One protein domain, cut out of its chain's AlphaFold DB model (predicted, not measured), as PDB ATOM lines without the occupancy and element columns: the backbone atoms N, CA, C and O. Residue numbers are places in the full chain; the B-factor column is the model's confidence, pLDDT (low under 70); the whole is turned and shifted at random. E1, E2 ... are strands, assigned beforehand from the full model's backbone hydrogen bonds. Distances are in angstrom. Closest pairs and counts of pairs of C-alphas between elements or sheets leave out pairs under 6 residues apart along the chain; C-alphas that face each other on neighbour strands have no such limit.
ATOM      1  N   LEU A 152      -1.013 -13.027  42.746       76.12
ATOM      2  CA  LEU A 152      -0.198 -12.647  41.600       76.12
ATOM      3  C   LEU A 152      -1.112 -12.254  40.439       76.12
ATOM      4  O   LEU A 152      -1.897 -13.073  39.966       76.12
ATOM      5  N   THR A 153      -0.957 -11.034  39.932       75.81
ATOM      6  CA  THR A 153      -1.695 -10.555  38.757       75.81
ATOM      7  C   THR A 153      -0.754 -10.402  37.567       75.81
ATOM      8  O   THR A 153       0.228  -9.664  37.626       75.81
ATOM      9  N   LEU A 154      -1.077 -11.089  36.476       74.38
ATOM     10  CA  LEU A 154      -0.379 -11.078  35.196       74.38
ATOM     11  C   LEU A 154      -1.169 -10.209  34.213       74.38
ATOM     12  O   LEU A 154      -1.890 -10.716  33.351       74.38
ATOM     13  N   ASN A 155      -1.062  -8.887  34.385       72.38
ATOM     14  CA  ASN A 155      -1.852  -7.896  33.643       72.38
ATOM     15  C   ASN A 155      -1.741  -8.064  32.119       72.38
ATOM     16  O   ASN A 155      -2.768  -8.081  31.446       72.38
ATOM     17  N   ASP A 156      -0.526  -8.269  31.600       68.69
ATOM     18  CA  ASP A 156      -0.244  -8.417  30.159       68.69
ATOM     19  C   ASP A 156      -0.951  -9.626  29.520       68.69
ATOM     20  O   ASP A 156      -1.160  -9.669  28.310       68.69
ATOM     21  N   PHE A 157      -1.350 -10.599  30.343       68.56
ATOM     22  CA  PHE A 157      -2.037 -11.824  29.936       68.56
ATOM     23  C   PHE A 157      -3.508 -11.872  30.385       68.56
ATOM     24  O   PHE A 157      -4.241 -12.803  30.043       68.56
ATOM     25  N   GLY A 158      -3.952 -10.883  31.165       76.44
ATOM     26  CA  GLY A 158      -5.284 -10.850  31.759       76.44
ATOM     27  C   GLY A 158      -5.567 -12.005  32.727       76.44
ATOM     28  O   GLY A 158      -6.706 -12.452  32.792       76.44
ATOM     29  N   LEU A 159      -4.567 -12.505  33.462       81.19
ATOM     30  CA  LEU A 159      -4.748 -13.568  34.463       81.19
ATOM     31  C   LEU A 159      -4.424 -13.089  35.882       81.19
ATOM     32  O   LEU A 159      -3.575 -12.227  36.090       81.19
ATOM     33  N   CYS A 160      -5.069 -13.695  36.873       83.62
ATOM     34  CA  CYS A 160      -4.765 -13.534  38.289       83.62
ATOM     35  C   CYS A 160      -4.786 -14.904  38.972       83.62
ATOM     36  O   CYS A 160      -5.775 -15.626  38.862       83.62
ATOM     37  N   ALA A 161      -3.708 -15.255  39.670       84.69
ATOM     38  CA  ALA A 161      -3.611 -16.447  40.503       84.69
ATOM     39  C   ALA A 161      -3.570 -16.025  41.977       84.69
ATOM     40  O   ALA A 161      -2.751 -15.185  42.354       84.69
ATOM     41  N   SER A 162      -4.427 -16.587  42.825       84.44
ATOM     42  CA  SER A 162      -4.474 -16.258  44.252       84.44
ATOM     43  C   SER A 162      -4.679 -17.478  45.145       84.44
ATOM     44  O   SER A 162      -5.142 -18.526  44.706       84.44
ATOM     45  N   LYS A 163      -4.300 -17.336  46.417       83.94
ATOM     46  CA  LYS A 163      -4.451 -18.334  47.475       83.94
ATOM     47  C   LYS A 163      -5.513 -17.821  48.456       83.94
ATOM     48  O   LYS A 163      -5.153 -17.081  49.375       83.94
ATOM     49  N   PRO A 164      -6.815 -18.093  48.228       83.50
ATOM     50  CA  PRO A 164      -7.874 -17.632  49.127       83.50
ATOM     51  C   PRO A 164      -7.842 -18.338  50.492       83.50
ATOM     52  O   PRO A 164      -8.250 -17.742  51.483       83.50
ATOM     53  N   ASP A 165      -7.329 -19.568  50.553       84.19
ATOM     54  CA  ASP A 165      -7.221 -20.395  51.758       84.19
ATOM     55  C   ASP A 165      -5.996 -21.340  51.669       84.19
ATOM     56  O   ASP A 165      -5.190 -21.235  50.748       84.19
ATOM     57  N   LYS A 166      -5.811 -22.251  52.632       81.56
ATOM     58  CA  LYS A 166      -4.632 -23.139  52.711       81.56
ATOM     59  C   LYS A 166      -4.672 -24.382  51.797       81.56
ATOM     60  O   LYS A 166      -3.671 -25.095  51.712       81.56
ATOM     61  N   LYS A 167      -5.799 -24.639  51.125       86.12
ATOM     62  CA  LYS A 167      -6.041 -25.761  50.198       86.12
ATOM     63  C   LYS A 167      -6.220 -25.323  48.746       86.12
ATOM     64  O   LYS A 167      -6.054 -26.148  47.854       86.12
ATOM     65  N   THR A 168      -6.583 -24.068  48.497       87.69
ATOM     66  CA  THR A 168      -7.043 -23.614  47.180       87.69
ATOM     67  C   THR A 168      -6.029 -22.718  46.470       87.69
ATOM     68  O   THR A 168      -5.573 -21.715  47.022       87.69
ATOM     69  N   ILE A 169      -5.757 -23.010  45.196       88.06
ATOM     70  CA  ILE A 169      -5.181 -22.061  44.232       88.06
ATOM     71  C   ILE A 169      -6.284 -21.661  43.254       88.06
ATOM     72  O   ILE A 169      -6.764 -22.469  42.463       88.06
ATOM     73  N   ARG A 170      -6.679 -20.391  43.299       88.94
ATOM     74  CA  ARG A 170      -7.701 -19.795  42.441       88.94
ATOM     75  C   ARG A 170      -7.056 -19.140  41.230       88.94
ATOM     76  O   ARG A 170      -6.273 -18.208  41.390       88.94
ATOM     77  N   ILE A 171      -7.434 -19.559  40.027       89.00
ATOM     78  CA  ILE A 171      -7.065 -18.895  38.774       89.00
ATOM     79  C   ILE A 171      -8.288 -18.152  38.246       89.00
ATOM     80  O   ILE A 171      -9.350 -18.736  38.056       89.00
ATOM     81  N   ARG A 172      -8.139 -16.856  37.980       87.75
ATOM     82  CA  ARG A 172      -9.162 -15.994  37.383       87.75
ATOM     83  C   ARG A 172      -8.632 -15.353  36.108       87.75
ATOM     84  O   ARG A 172      -7.559 -14.755  36.129       87.75
ATOM     85  N   SER A 173      -9.421 -15.383  35.039       86.81
ATOM     86  CA  SER A 173      -9.190 -14.548  33.859       86.81
ATOM     87  C   SER A 173      -9.976 -13.235  33.932       86.81
ATOM     88  O   SER A 173     -11.114 -13.196  34.403       86.81
ATOM     89  N   SER A 174      -9.400 -12.143  33.433       81.12
ATOM     90  CA  SER A 174     -10.130 -10.915  33.107       81.12
ATOM     91  C   SER A 174     -10.651 -10.924  31.662       81.12
ATOM     92  O   SER A 174     -11.702 -10.334  31.393       81.12
ATOM     93  N   VAL A 175     -10.003 -11.658  30.746       72.31
ATOM     94  CA  VAL A 175     -10.309 -11.676  29.301       72.31
ATOM     95  C   VAL A 175     -10.644 -13.092  28.817       72.31
ATOM     96  O   VAL A 175      -9.922 -14.042  29.108       72.31
ATOM     97  N   GLY A 176     -11.736 -13.234  28.061       74.12
ATOM     98  CA  GLY A 176     -12.273 -14.543  27.672       74.12
ATOM     99  C   GLY A 176     -12.900 -15.307  28.844       74.12
ATOM    100  O   GLY A 176     -12.875 -14.838  29.985       74.12
ATOM    101  N   ASN A 177     -13.486 -16.466  28.544       78.56
ATOM    102  CA  ASN A 177     -13.958 -17.411  29.554       78.56
ATOM    103  C   ASN A 177     -12.808 -18.328  29.997       78.56
ATOM    104  O   ASN A 177     -11.839 -18.514  29.261       78.56
ATOM    105  N   LEU A 178     -12.927 -18.878  31.202       81.25
ATOM    106  CA  LEU A 178     -11.994 -19.851  31.762       81.25
ATOM    107  C   LEU A 178     -12.812 -20.969  32.411       81.25
ATOM    108  O   LEU A 178     -13.376 -20.764  33.486       81.25
ATOM    109  N   GLY A 179     -12.884 -22.112  31.733       80.31
ATOM    110  CA  GLY A 179     -13.400 -23.363  32.283       80.31
ATOM    111  C   GLY A 179     -12.273 -24.377  32.489       80.31
ATOM    112  O   GLY A 179     -11.086 -24.043  32.394       80.31
ATOM    113  N   LEU A 180     -12.641 -25.624  32.777       80.31
ATOM    114  CA  LEU A 180     -11.679 -26.699  33.030       80.31
ATOM    115  C   LEU A 180     -10.796 -26.992  31.795       80.31
ATOM    116  O   LEU A 180      -9.608 -27.267  31.938       80.31
ATOM    117  N   GLN A 181     -11.314 -26.810  30.573       78.06
ATOM    118  CA  GLN A 181     -10.631 -27.104  29.300       78.06
ATOM    119  C   GLN A 181      -9.443 -26.178  29.038       78.06
ATOM    120  O   GLN A 181      -8.628 -26.406  28.142       78.06
ATOM    121  N   ASN A 182      -9.363 -25.104  29.818       82.62
ATOM    122  CA  ASN A 182      -8.322 -24.104  29.752       82.62
ATOM    123  C   ASN A 182      -7.200 -24.342  30.771       82.62
ATOM    124  O   ASN A 182      -6.298 -23.511  30.827       82.62
ATOM    125  N   LEU A 183      -7.223 -25.407  31.581       86.25
ATOM    126  CA  LEU A 183      -6.266 -25.592  32.674       86.25
ATOM    127  C   LEU A 183      -5.642 -26.994  32.690       86.25
ATOM    128  O   LEU A 183      -6.280 -27.953  33.099       86.25
ATOM    129  N   VAL A 184      -4.359 -27.098  32.340       88.00
ATOM    130  CA  VAL A 184      -3.552 -28.288  32.671       88.00
ATOM    131  C   VAL A 184      -3.049 -28.154  34.104       88.00
ATOM    132  O   VAL A 184      -2.531 -27.094  34.467       88.00
ATOM    133  N   VAL A 185      -3.138 -29.228  34.887       88.69
ATOM    134  CA  VAL A 185      -2.525 -29.339  36.219       88.69
ATOM    135  C   VAL A 185      -1.597 -30.544  36.230       88.69
ATOM    136  O   VAL A 185      -2.002 -31.625  35.831       88.69
ATOM    137  N   ASP A 186      -0.358 -30.363  36.668       89.12
ATOM    138  CA  ASP A 186       0.655 -31.417  36.735       89.12
ATOM    139  C   ASP A 186       1.372 -31.322  38.089       89.12
ATOM    140  O   ASP A 186       2.147 -30.389  38.335       89.12
ATOM    141  N   VAL A 187       1.027 -32.246  38.990       87.88
ATOM    142  CA  VAL A 187       1.524 -32.347  40.368       87.88
ATOM    143  C   VAL A 187       2.425 -33.570  40.493       87.88
ATOM    144  O   VAL A 187       1.979 -34.718  40.455       87.88
ATOM    145  N   THR A 188       3.711 -33.326  40.709       85.19
ATOM    146  CA  THR A 188       4.698 -34.360  41.051       85.19
ATOM    147  C   THR A 188       5.220 -34.102  42.455       85.19
ATOM    148  O   THR A 188       5.096 -32.991  42.941       85.19
ATOM    149  N   SER A 189       5.927 -35.049  43.078       80.19
ATOM    150  CA  SER A 189       6.535 -34.837  44.407       80.19
ATOM    151  C   SER A 189       7.575 -33.703  44.492       80.19
ATOM    152  O   SER A 189       8.080 -33.432  45.577       80.19
ATOM    153  N   LYS A 190       7.932 -33.060  43.372       79.31
ATOM    154  CA  LYS A 190       8.956 -32.001  43.295       79.31
ATOM    155  C   LYS A 190       8.422 -30.645  42.843       79.31
ATOM    156  O   LYS A 190       9.063 -29.629  43.121       79.31
ATOM    157  N   PHE A 191       7.313 -30.630  42.105       85.12
ATOM    158  CA  PHE A 191       6.753 -29.415  41.526       85.12
ATOM    159  C   PHE A 191       5.240 -29.507  41.327       85.12
ATOM    160  O   PHE A 191       4.699 -30.572  41.024       85.12
ATOM    161  N   LEU A 192       4.605 -28.339  41.373       86.12
ATOM    162  CA  LEU A 192       3.290 -28.079  40.798       86.12
ATOM    163  C   LEU A 192       3.467 -27.233  39.533       86.12
ATOM    164  O   LEU A 192       4.099 -26.175  39.586       86.12
ATOM    165  N   ARG A 193       2.864 -27.648  38.414       87.69
ATOM    166  CA  ARG A 193       2.729 -26.843  37.192       87.69
ATOM    167  C   ARG A 193       1.252 -26.649  36.849       87.69
ATOM    168  O   ARG A 193       0.499 -27.610  36.761       87.69
ATOM    169  N   LEU A 194       0.864 -25.400  36.606       88.12
ATOM    170  CA  LEU A 194      -0.448 -25.003  36.096       88.12
ATOM    171  C   LEU A 194      -0.252 -24.334  34.731       88.12
ATOM    172  O   LEU A 194       0.435 -23.314  34.645       88.12
ATOM    173  N   VAL A 195      -0.827 -24.891  33.660       86.62
ATOM    174  CA  VAL A 195      -0.767 -24.293  32.312       86.62
ATOM    175  C   VAL A 195      -2.147 -23.785  31.920       86.62
ATOM    176  O   VAL A 195      -3.053 -24.568  31.636       86.62
ATOM    177  N   VAL A 196      -2.295 -22.462  31.871       86.31
ATOM    178  CA  VAL A 196      -3.530 -21.799  31.450       86.31
ATOM    179  C   VAL A 196      -3.513 -21.612  29.935       86.31
ATOM    180  O   VAL A 196      -2.733 -20.825  29.398       86.31
ATOM    181  N   ARG A 197      -4.375 -22.357  29.246       80.50
ATOM    182  CA  ARG A 197      -4.506 -22.449  27.791       80.50
ATOM    183  C   ARG A 197      -5.708 -21.649  27.315       80.50
ATOM    184  O   ARG A 197      -6.853 -22.054  27.497       80.50
ATOM    185  N   ARG A 198      -5.449 -20.531  26.645       73.88
ATOM    186  CA  ARG A 198      -6.485 -19.710  26.021       73.88
ATOM    187  C   ARG A 198      -6.457 -19.899  24.506       73.88
ATOM    188  O   ARG A 198      -5.438 -19.654  23.878       73.88
ATOM    189  N   PHE A 199      -7.569 -20.311  23.896       66.00
ATOM    190  CA  PHE A 199      -7.620 -20.622  22.453       66.00
ATOM    191  C   PHE A 199      -7.507 -19.389  21.527       66.00
ATOM    192  O   PHE A 199      -7.488 -19.522  20.306       66.00
ATOM    193  N   ASP A 200      -7.442 -18.186  22.100       61.69
ATOM    194  CA  ASP A 200      -7.256 -16.907  21.408       61.69
ATOM    195  C   ASP A 200      -5.836 -16.322  21.555       61.69
ATOM    196  O   ASP A 200      -5.519 -15.331  20.899       61.69
ATOM    197  N   SER A 201      -4.985 -16.891  22.418       64.50
ATOM    198  CA  SER A 201      -3.733 -16.262  22.864       64.50
ATOM    199  C   SER A 201      -2.670 -17.287  23.302       64.50
ATOM    200  O   SER A 201      -2.838 -18.494  23.143       64.50
ATOM    201  N   GLU A 202      -1.507 -16.821  23.763       67.44
ATOM    202  CA  GLU A 202      -0.438 -17.709  24.236       67.44
ATOM    203  C   GLU A 202      -0.829 -18.395  25.553       67.44
ATOM    204  O   GLU A 202      -1.393 -17.769  26.452       67.44
ATOM    205  N   ALA A 203      -0.488 -19.679  25.690       76.06
ATOM    206  CA  ALA A 203      -0.657 -20.391  26.950       76.06
ATOM    207  C   ALA A 203       0.412 -19.964  27.973       76.06
ATOM    208  O   ALA A 203       1.577 -19.740  27.630       76.06
ATOM    209  N   ILE A 204       0.013 -19.858  29.240       78.31
ATOM    210  CA  ILE A 204       0.856 -19.364  30.336       78.31
ATOM    211  C   ILE A 204       1.106 -20.490  31.326       78.31
ATOM    212  O   ILE A 204       0.168 -21.063  31.872       78.31
ATOM    213  N   CYS A 205       2.377 -20.777  31.576       80.94
ATOM    214  CA  CYS A 205       2.819 -21.735  32.574       80.94
ATOM    215  C   CYS A 205       3.159 -21.007  33.877       80.94
ATOM    216  O   CYS A 205       3.993 -20.098  33.892       80.94
ATOM    217  N   VAL A 206       2.561 -21.459  34.974       79.88
ATOM    218  CA  VAL A 206       2.905 -21.066  36.339       79.88
ATOM    219  C   VAL A 206       3.427 -22.301  37.065       79.88
ATOM    220  O   VAL A 206       2.720 -23.304  37.134       79.88
ATOM    221  N   SER A 207       4.658 -22.252  37.580       79.81
ATOM    222  CA  SER A 207       5.260 -23.383  38.296       79.81
ATOM    223  C   SER A 207       5.809 -23.018  39.677       79.81
ATOM    224  O   SER A 207       6.313 -21.910  39.899       79.81
ATOM    225  N   TRP A 208       5.707 -23.982  40.593       80.31
ATOM    226  CA  TRP A 208       6.210 -23.936  41.964       80.31
ATOM    227  C   TRP A 208       7.110 -25.144  42.214       80.31
ATOM    228  O   TRP A 208       6.623 -26.251  42.444       80.31
ATOM    229  N   ASP A 209       8.415 -24.901  42.198       73.75
ATOM    230  CA  ASP A 209       9.451 -25.903  42.435       73.75
ATOM    231  C   ASP A 209       9.960 -25.805  43.886       73.75
ATOM    232  O   ASP A 209       9.970 -24.718  44.467       73.75
ATOM    233  N   GLY A 210      10.431 -26.915  44.464       65.25
ATOM    234  CA  GLY A 210      11.142 -26.899  45.755       65.25
ATOM    235  C   GLY A 210      10.264 -26.900  47.013       65.25
ATOM    236  O   GLY A 210      10.767 -26.602  48.093       65.25
ATOM    237  N   PHE A 211       8.986 -27.263  46.884       70.00
ATOM    238  CA  PHE A 211       8.079 -27.566  47.999       70.00
ATOM    239  C   PHE A 211       7.760 -29.068  48.016       70.00
ATOM    240  O   PHE A 211       7.868 -29.721  46.974       70.00
ATOM    241  N   ASP A 212       7.353 -29.618  49.167       72.62
ATOM    242  CA  ASP A 212       6.849 -30.994  49.215       72.62
ATOM    243  C   ASP A 212       5.433 -31.074  48.628       72.62
ATOM    244  O   ASP A 212       4.454 -30.627  49.226       72.62
ATOM    245  N   TRP A 213       5.346 -31.683  47.452       75.06
ATOM    246  CA  TRP A 213       4.111 -31.974  46.728       75.06
ATOM    247  C   TRP A 213       3.807 -33.488  46.753       75.06
ATOM    248  O   TRP A 213       3.280 -34.061  45.799       75.06
ATOM    249  N   SER A 214       4.192 -34.179  47.836       71.19
ATOM    250  CA  SER A 214       3.933 -35.610  48.056       71.19
ATOM    251  C   SER A 214       2.446 -35.977  48.008       71.19
ATOM    252  O   SER A 214       2.102 -37.097  47.621       71.19
ATOM    253  N   ASP A 215       1.563 -35.041  48.364       72.94
ATOM    254  CA  ASP A 215       0.131 -35.151  48.108       72.94
ATOM    255  C   ASP A 215      -0.211 -34.702  46.685       72.94
ATOM    256  O   ASP A 215      -0.086 -33.527  46.337       72.94
ATOM    257  N   ARG A 216      -0.657 -35.658  45.871       74.81
ATOM    258  CA  ARG A 216      -1.021 -35.446  44.465       74.81
ATOM    259  C   ARG A 216      -2.533 -35.354  44.258       74.81
ATOM    260  O   ARG A 216      -2.966 -35.180  43.122       74.81
ATOM    261  N   ASN A 217      -3.325 -35.465  45.326       82.69
ATOM    262  CA  ASN A 217      -4.776 -35.427  45.238       82.69
ATOM    263  C   ASN A 217      -5.280 -33.978  45.224       82.69
ATOM    264  O   ASN A 217      -5.089 -33.206  46.171       82.69
ATOM    265  N   PHE A 218      -5.977 -33.620  44.149       86.38
ATOM    266  CA  PHE A 218      -6.682 -32.354  44.014       86.38
ATOM    267  C   PHE A 218      -8.019 -32.559  43.302       86.38
ATOM    268  O   PHE A 218      -8.216 -33.514  42.557       86.38
ATOM    269  N   SER A 219      -8.927 -31.613  43.506       86.56
ATOM    270  CA  SER A 219     -10.171 -31.481  42.751       86.56
ATOM    271  C   SER A 219     -10.195 -30.130  42.044       86.56
ATOM    272  O   SER A 219      -9.692 -29.137  42.576       86.56
ATOM    273  N   LEU A 220     -10.779 -30.083  40.849       87.12
ATOM    274  CA  LEU A 220     -10.986 -28.835  40.121       87.12
ATOM    275  C   LEU A 220     -12.435 -28.385  40.259       87.12
ATOM    276  O   LEU A 220     -13.361 -29.163  40.044       87.12
ATOM    277  N   LYS A 221     -12.628 -27.118  40.619       87.56
ATOM    278  CA  LYS A 221     -13.948 -26.508  40.786       87.56
ATOM    279  C   LYS A 221     -14.054 -25.304  39.852       87.56
ATOM    280  O   LYS A 221     -13.487 -24.251  40.162       87.56
ATOM    281  N   PRO A 222     -14.732 -25.428  38.697       84.81
ATOM    282  CA  PRO A 222     -14.999 -24.273  37.861       84.81
ATOM    283  C   PRO A 222     -15.988 -23.356  38.586       84.81
ATOM    284  O   PRO A 222     -16.967 -23.800  39.182       84.81
ATOM    285  N   ILE A 223     -15.731 -22.055  38.517       85.62
ATOM    286  CA  ILE A 223     -16.622 -20.984  38.960       85.62
ATOM    287  C   ILE A 223     -16.853 -20.100  37.720       85.62
ATOM    288  O   ILE A 223     -16.125 -19.119  37.497       85.62
ATOM    289  N   PRO A 224     -17.812 -20.482  36.852       75.44
ATOM    290  CA  PRO A 224     -18.049 -19.799  35.586       75.44
ATOM    291  C   PRO A 224     -18.386 -18.309  35.774       75.44
ATOM    292  O   PRO A 224     -18.920 -17.916  36.811       75.44
ATOM    293  N   PRO A 225     -18.094 -17.448  34.780       75.94
ATOM    294  CA  PRO A 225     -17.544 -17.787  33.465       75.94
ATOM    295  C   PRO A 225     -16.009 -17.696  33.362       75.94
ATOM    296  O   PRO A 225     -15.466 -17.945  32.289       75.94
ATOM    297  N   LYS A 226     -15.294 -17.276  34.421       87.31
ATOM    298  CA  LYS A 226     -13.874 -16.864  34.319       87.31
ATOM    299  C   LYS A 226     -12.947 -17.323  35.447       87.31
ATOM    300  O   LYS A 226     -11.833 -16.808  35.537       87.31
ATOM    301  N   THR A 227     -13.381 -18.203  36.342       89.19
ATOM    302  CA  THR A 227     -12.567 -18.634  37.488       89.19
ATOM    303  C   THR A 227     -12.540 -20.159  37.575       89.19
ATOM    304  O   THR A 227     -13.557 -20.802  37.349       89.19
ATOM    305  N   VAL A 228     -11.388 -20.734  37.913       90.25
ATOM    306  CA  VAL A 228     -11.222 -22.158  38.230       90.25
ATOM    307  C   VAL A 228     -10.385 -22.263  39.499       90.25
ATOM    308  O   VAL A 228      -9.313 -21.662  39.589       90.25
ATOM    309  N   ASP A 229     -10.877 -23.024  40.471       90.81
ATOM    310  CA  ASP A 229     -10.176 -23.320  41.716       90.81
ATOM    311  C   ASP A 229      -9.561 -24.723  41.654       90.81
ATOM    312  O   ASP A 229     -10.255 -25.702  41.378       90.81
ATOM    313  N   VAL A 230      -8.264 -24.818  41.949       89.38
ATOM    314  CA  VAL A 230      -7.538 -26.069  42.202       89.38
ATOM    315  C   VAL A 230      -7.523 -26.287  43.712       89.38
ATOM    316  O   VAL A 230      -6.917 -25.493  44.429       89.38
ATOM    317  N   VAL A 231      -8.207 -27.321  44.204       88.94
ATOM    318  CA  VAL A 231      -8.402 -27.569  45.643       88.94
ATOM    319  C   VAL A 231      -7.730 -28.879  46.048       88.94
ATOM    320  O   VAL A 231      -8.209 -29.954  45.688       88.94
ATOM    321  N   PHE A 232      -6.645 -28.784  46.815       86.56
ATOM    322  CA  PHE A 232      -5.903 -29.922  47.370       86.56
ATOM    323  C   PHE A 232      -6.627 -30.538  48.577       86.56
ATOM    324  O   PHE A 232      -7.306 -29.835  49.332       86.56
ATOM    325  N   GLU A 233      -6.480 -31.847  48.797       82.88
ATOM    326  CA  GLU A 233      -7.188 -32.538  49.886       82.88
ATOM    327  C   GLU A 233      -6.645 -32.174  51.282       82.88
ATOM    328  O   GLU A 233      -7.430 -31.863  52.191       82.88
ATOM    329  N   LYS A 234      -5.316 -32.145  51.471       77.94
ATOM    330  CA  LYS A 234      -4.672 -31.813  52.759       77.94
ATOM    331  C   LYS A 234      -4.658 -30.315  53.072       77.94
ATOM    332  O   LYS A 234      -4.240 -29.479  52.282       77.94
ATOM    333  N   GLU A 235      -5.014 -29.979  54.312       62.06
ATOM    334  CA  GLU A 235      -5.236 -28.596  54.773       62.06
ATOM    335  C   GLU A 235      -3.989 -27.723  54.916       62.06
ATOM    336  O   GLU A 235      -4.108 -26.509  55.040       62.06
ATOM    337  N   LYS A 236      -2.799 -28.320  54.872       61.69
ATOM    338  CA  LYS A 236      -1.526 -27.594  54.956       61.69
ATOM    339  C   LYS A 236      -0.705 -27.666  53.670       61.69
ATOM    340  O   LYS A 236       0.421 -27.181  53.663       61.69
ATOM    341  N   ALA A 237      -1.259 -28.221  52.584       64.50
ATOM    342  CA  ALA A 237      -0.551 -28.388  51.310       64.50
ATOM    343  C   ALA A 237       0.031 -27.068  50.772       64.50
ATOM    344  O   ALA A 237       1.095 -27.061  50.164       64.50
ATOM    345  N   LEU A 238      -0.630 -25.933  51.040       70.56
ATOM    346  CA  LEU A 238      -0.171 -24.613  50.609       70.56
ATOM    347  C   LEU A 238       0.355 -23.730  51.752       70.56
ATOM    348  O   LEU A 238       0.497 -22.525  51.542       70.56
ATOM    349  N   ASP A 239       0.633 -24.253  52.954       68.94
ATOM    350  CA  ASP A 239       1.092 -23.414  54.079       68.94
ATOM    351  C   ASP A 239       2.466 -22.783  53.801       68.94
ATOM    352  O   ASP A 239       2.655 -21.581  54.005       68.94
ATOM    353  N   GLU A 240       3.394 -23.559  53.240       64.88
ATOM    354  CA  GLU A 240       4.738 -23.092  52.871       64.88
ATOM    355  C   GLU A 240       4.769 -22.411  51.490       64.88
ATOM    356  O   GLU A 240       5.596 -21.531  51.237       64.88
ATOM    357  N   VAL A 241       3.819 -22.753  50.612       63.66
ATOM    358  CA  VAL A 241       3.762 -22.285  49.220       63.66
ATOM    359  C   VAL A 241       3.422 -20.791  49.157       63.66
ATOM    360  O   VAL A 241       2.284 -20.357  49.388       63.66
ATOM    361  N   ARG A 242       4.417 -19.974  48.793       64.69
ATOM    362  CA  ARG A 242       4.258 -18.539  48.517       64.69
ATOM    363  C   ARG A 242       3.973 -18.330  47.032       64.69
ATOM    364  O   ARG A 242       4.818 -18.608  46.190       64.69
ATOM    365  N   ILE A 243       2.813 -17.763  46.690       61.31
ATOM    366  CA  ILE A 243       2.473 -17.460  45.285       61.31
ATOM    367  C   ILE A 243       3.492 -16.513  44.631       61.31
ATOM    368  O   ILE A 243       3.735 -16.623  43.437       61.31
ATOM    369  N   LEU A 244       4.130 -15.637  45.410       51.53
ATOM    370  CA  LEU A 244       5.104 -14.650  44.931       51.53
ATOM    371  C   LEU A 244       6.485 -15.214  44.541       51.53
ATOM    372  O   LEU A 244       7.286 -14.465  43.991       51.53
ATOM    373  N   SER A 245       6.800 -16.477  44.851       51.97
ATOM    374  CA  SER A 245       8.108 -17.092  44.546       51.97
ATOM    375  C   SER A 245       8.090 -17.972  43.292       51.97
ATOM    376  O   SER A 245       8.982 -18.795  43.103       51.97
ATOM    377  N   ASN A 246       7.045 -17.860  42.475       59.25
ATOM    378  CA  ASN A 246       6.795 -18.755  41.357       59.25
ATOM    379  C   ASN A 246       7.537 -18.353  40.077       59.25
ATOM    380  O   ASN A 246       7.898 -17.198  39.850       59.25
ATOM    381  N   LYS A 247       7.712 -19.332  39.189       61.97
ATOM    382  CA  LYS A 247       8.240 -19.105  37.848       61.97
ATOM    383  C   LYS A 247       7.076 -19.017  36.868       61.97
ATOM    384  O   LYS A 247       6.423 -20.011  36.558       61.97
ATOM    385  N   VAL A 248       6.817 -17.808  36.379       64.94
ATOM    386  CA  VAL A 248       5.859 -17.558  35.297       64.94
ATOM    387  C   VAL A 248       6.618 -17.551  33.982       64.94
ATOM    388  O   VAL A 248       7.562 -16.782  33.811       64.94
ATOM    389  N   THR A 249       6.213 -18.402  33.044       65.69
ATOM    390  CA  THR A 249       6.808 -18.456  31.703       65.69
ATOM    391  C   THR A 249       5.735 -18.613  30.640       65.69
ATOM    392  O   THR A 249       4.689 -19.218  30.876       65.69
ATOM    393  N   LYS A 250       6.006 -18.091  29.441       64.62
ATOM    394  CA  LYS A 250       5.255 -18.484  28.248       64.62
ATOM    395  C   LYS A 250       5.409 -19.993  28.043       64.62
ATOM    396  O   LYS A 250       6.503 -20.534  28.220       64.62
ATOM    397  N   TYR A 251       4.326 -20.674  27.684       62.31
ATOM    398  CA  TYR A 251       4.380 -22.093  27.350       62.31
ATOM    399  C   TYR A 251       4.997 -22.261  25.953       62.31
ATOM    400  O   TYR A 251       4.334 -22.106  24.929       62.31
TER     401      TYR A 251
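Overview. This is residues 152 to 251 of the 749 residues of the protein "Cytochrome-b5 reductase" of Halicephalobus sp. NKZ332 (UniProt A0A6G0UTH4). Two antiparallel sheets stand face to face as a sandwich, E1 E2 E3 E8 E7 on one side and E4 E5 E6 E9 on the other, with the strands of both running roughly along the longest axis. The chain crosses from the larger sheet to the smaller after E3, back after E6, and over again after E8. The printed part has 100 residues with nine named strands, E1 to E9 in chain order, and no named helix; the class is all strand, with 47 residues, under half, in named elements. The whole is compact, with a radius of gyration of the C-alphas of 12.6 A and spans of 34 by 25 by 19 A.

Arrangement. The larger sheet has the order E1 (residues 152 to 154), E2 (159 to 162), E3 (168 to 173), E8 (227 to 232), E7 (218 to 223), with E1 and E7 as edge strands. E3 and E8 are antiparallel at 164 degrees; N 169 and O 230 are within hydrogen-bond range at 2.8 A. E2 and E3 form a hairpin, with N 160 and O 172 2.8 A apart. E1 and E2 form another, with N 152 and O 161 at 2.8 A. E7 and E8 are also a hairpin, with N 221 and O 229 at 2.9 A. E1 E2 E3 make a meander, each strand the antiparallel neighbour of the one before. From edge to edge this sheet's strand lines turn by 58 degrees. The smaller sheet has the order E4 (residues 183 to 188), E5 (191 to 196), E6 (204 to 209), E9 (247 to 250), with E4 and E9 at its edges. E4 E5 E6 are a second meander: N 186 and O 193 are 2.9 A apart, and N 194 and O 206 2.8 A. E6 and E9 are antiparallel at 154 degrees, with N 205 and O 249 at 2.9 A. Each strand of one sheet is apart from each strand of the other, E4 and E8 only just, at 8.2 A.

Along the chain. E1 begins at C-alpha 152 (-0.198, -12.647, 41.600). E3 and E4 each measure 16.3 A from first to last C-alpha, E8 16.4 A. E9, 10.1 A long, ends at C-alpha 250 (5.255, -18.484, 28.248).

Size, cuts and confidence. The C-alphas of Asp 200 and Lys 236, the two farthest apart, are 35.7 A apart. The printed part has no cut. The link E8 to E9, residues 233 to 246, is long. Mean pLDDT of the printed part is 77.7; 23 residues are under 70, among them 199 to 202 and 239 to 251.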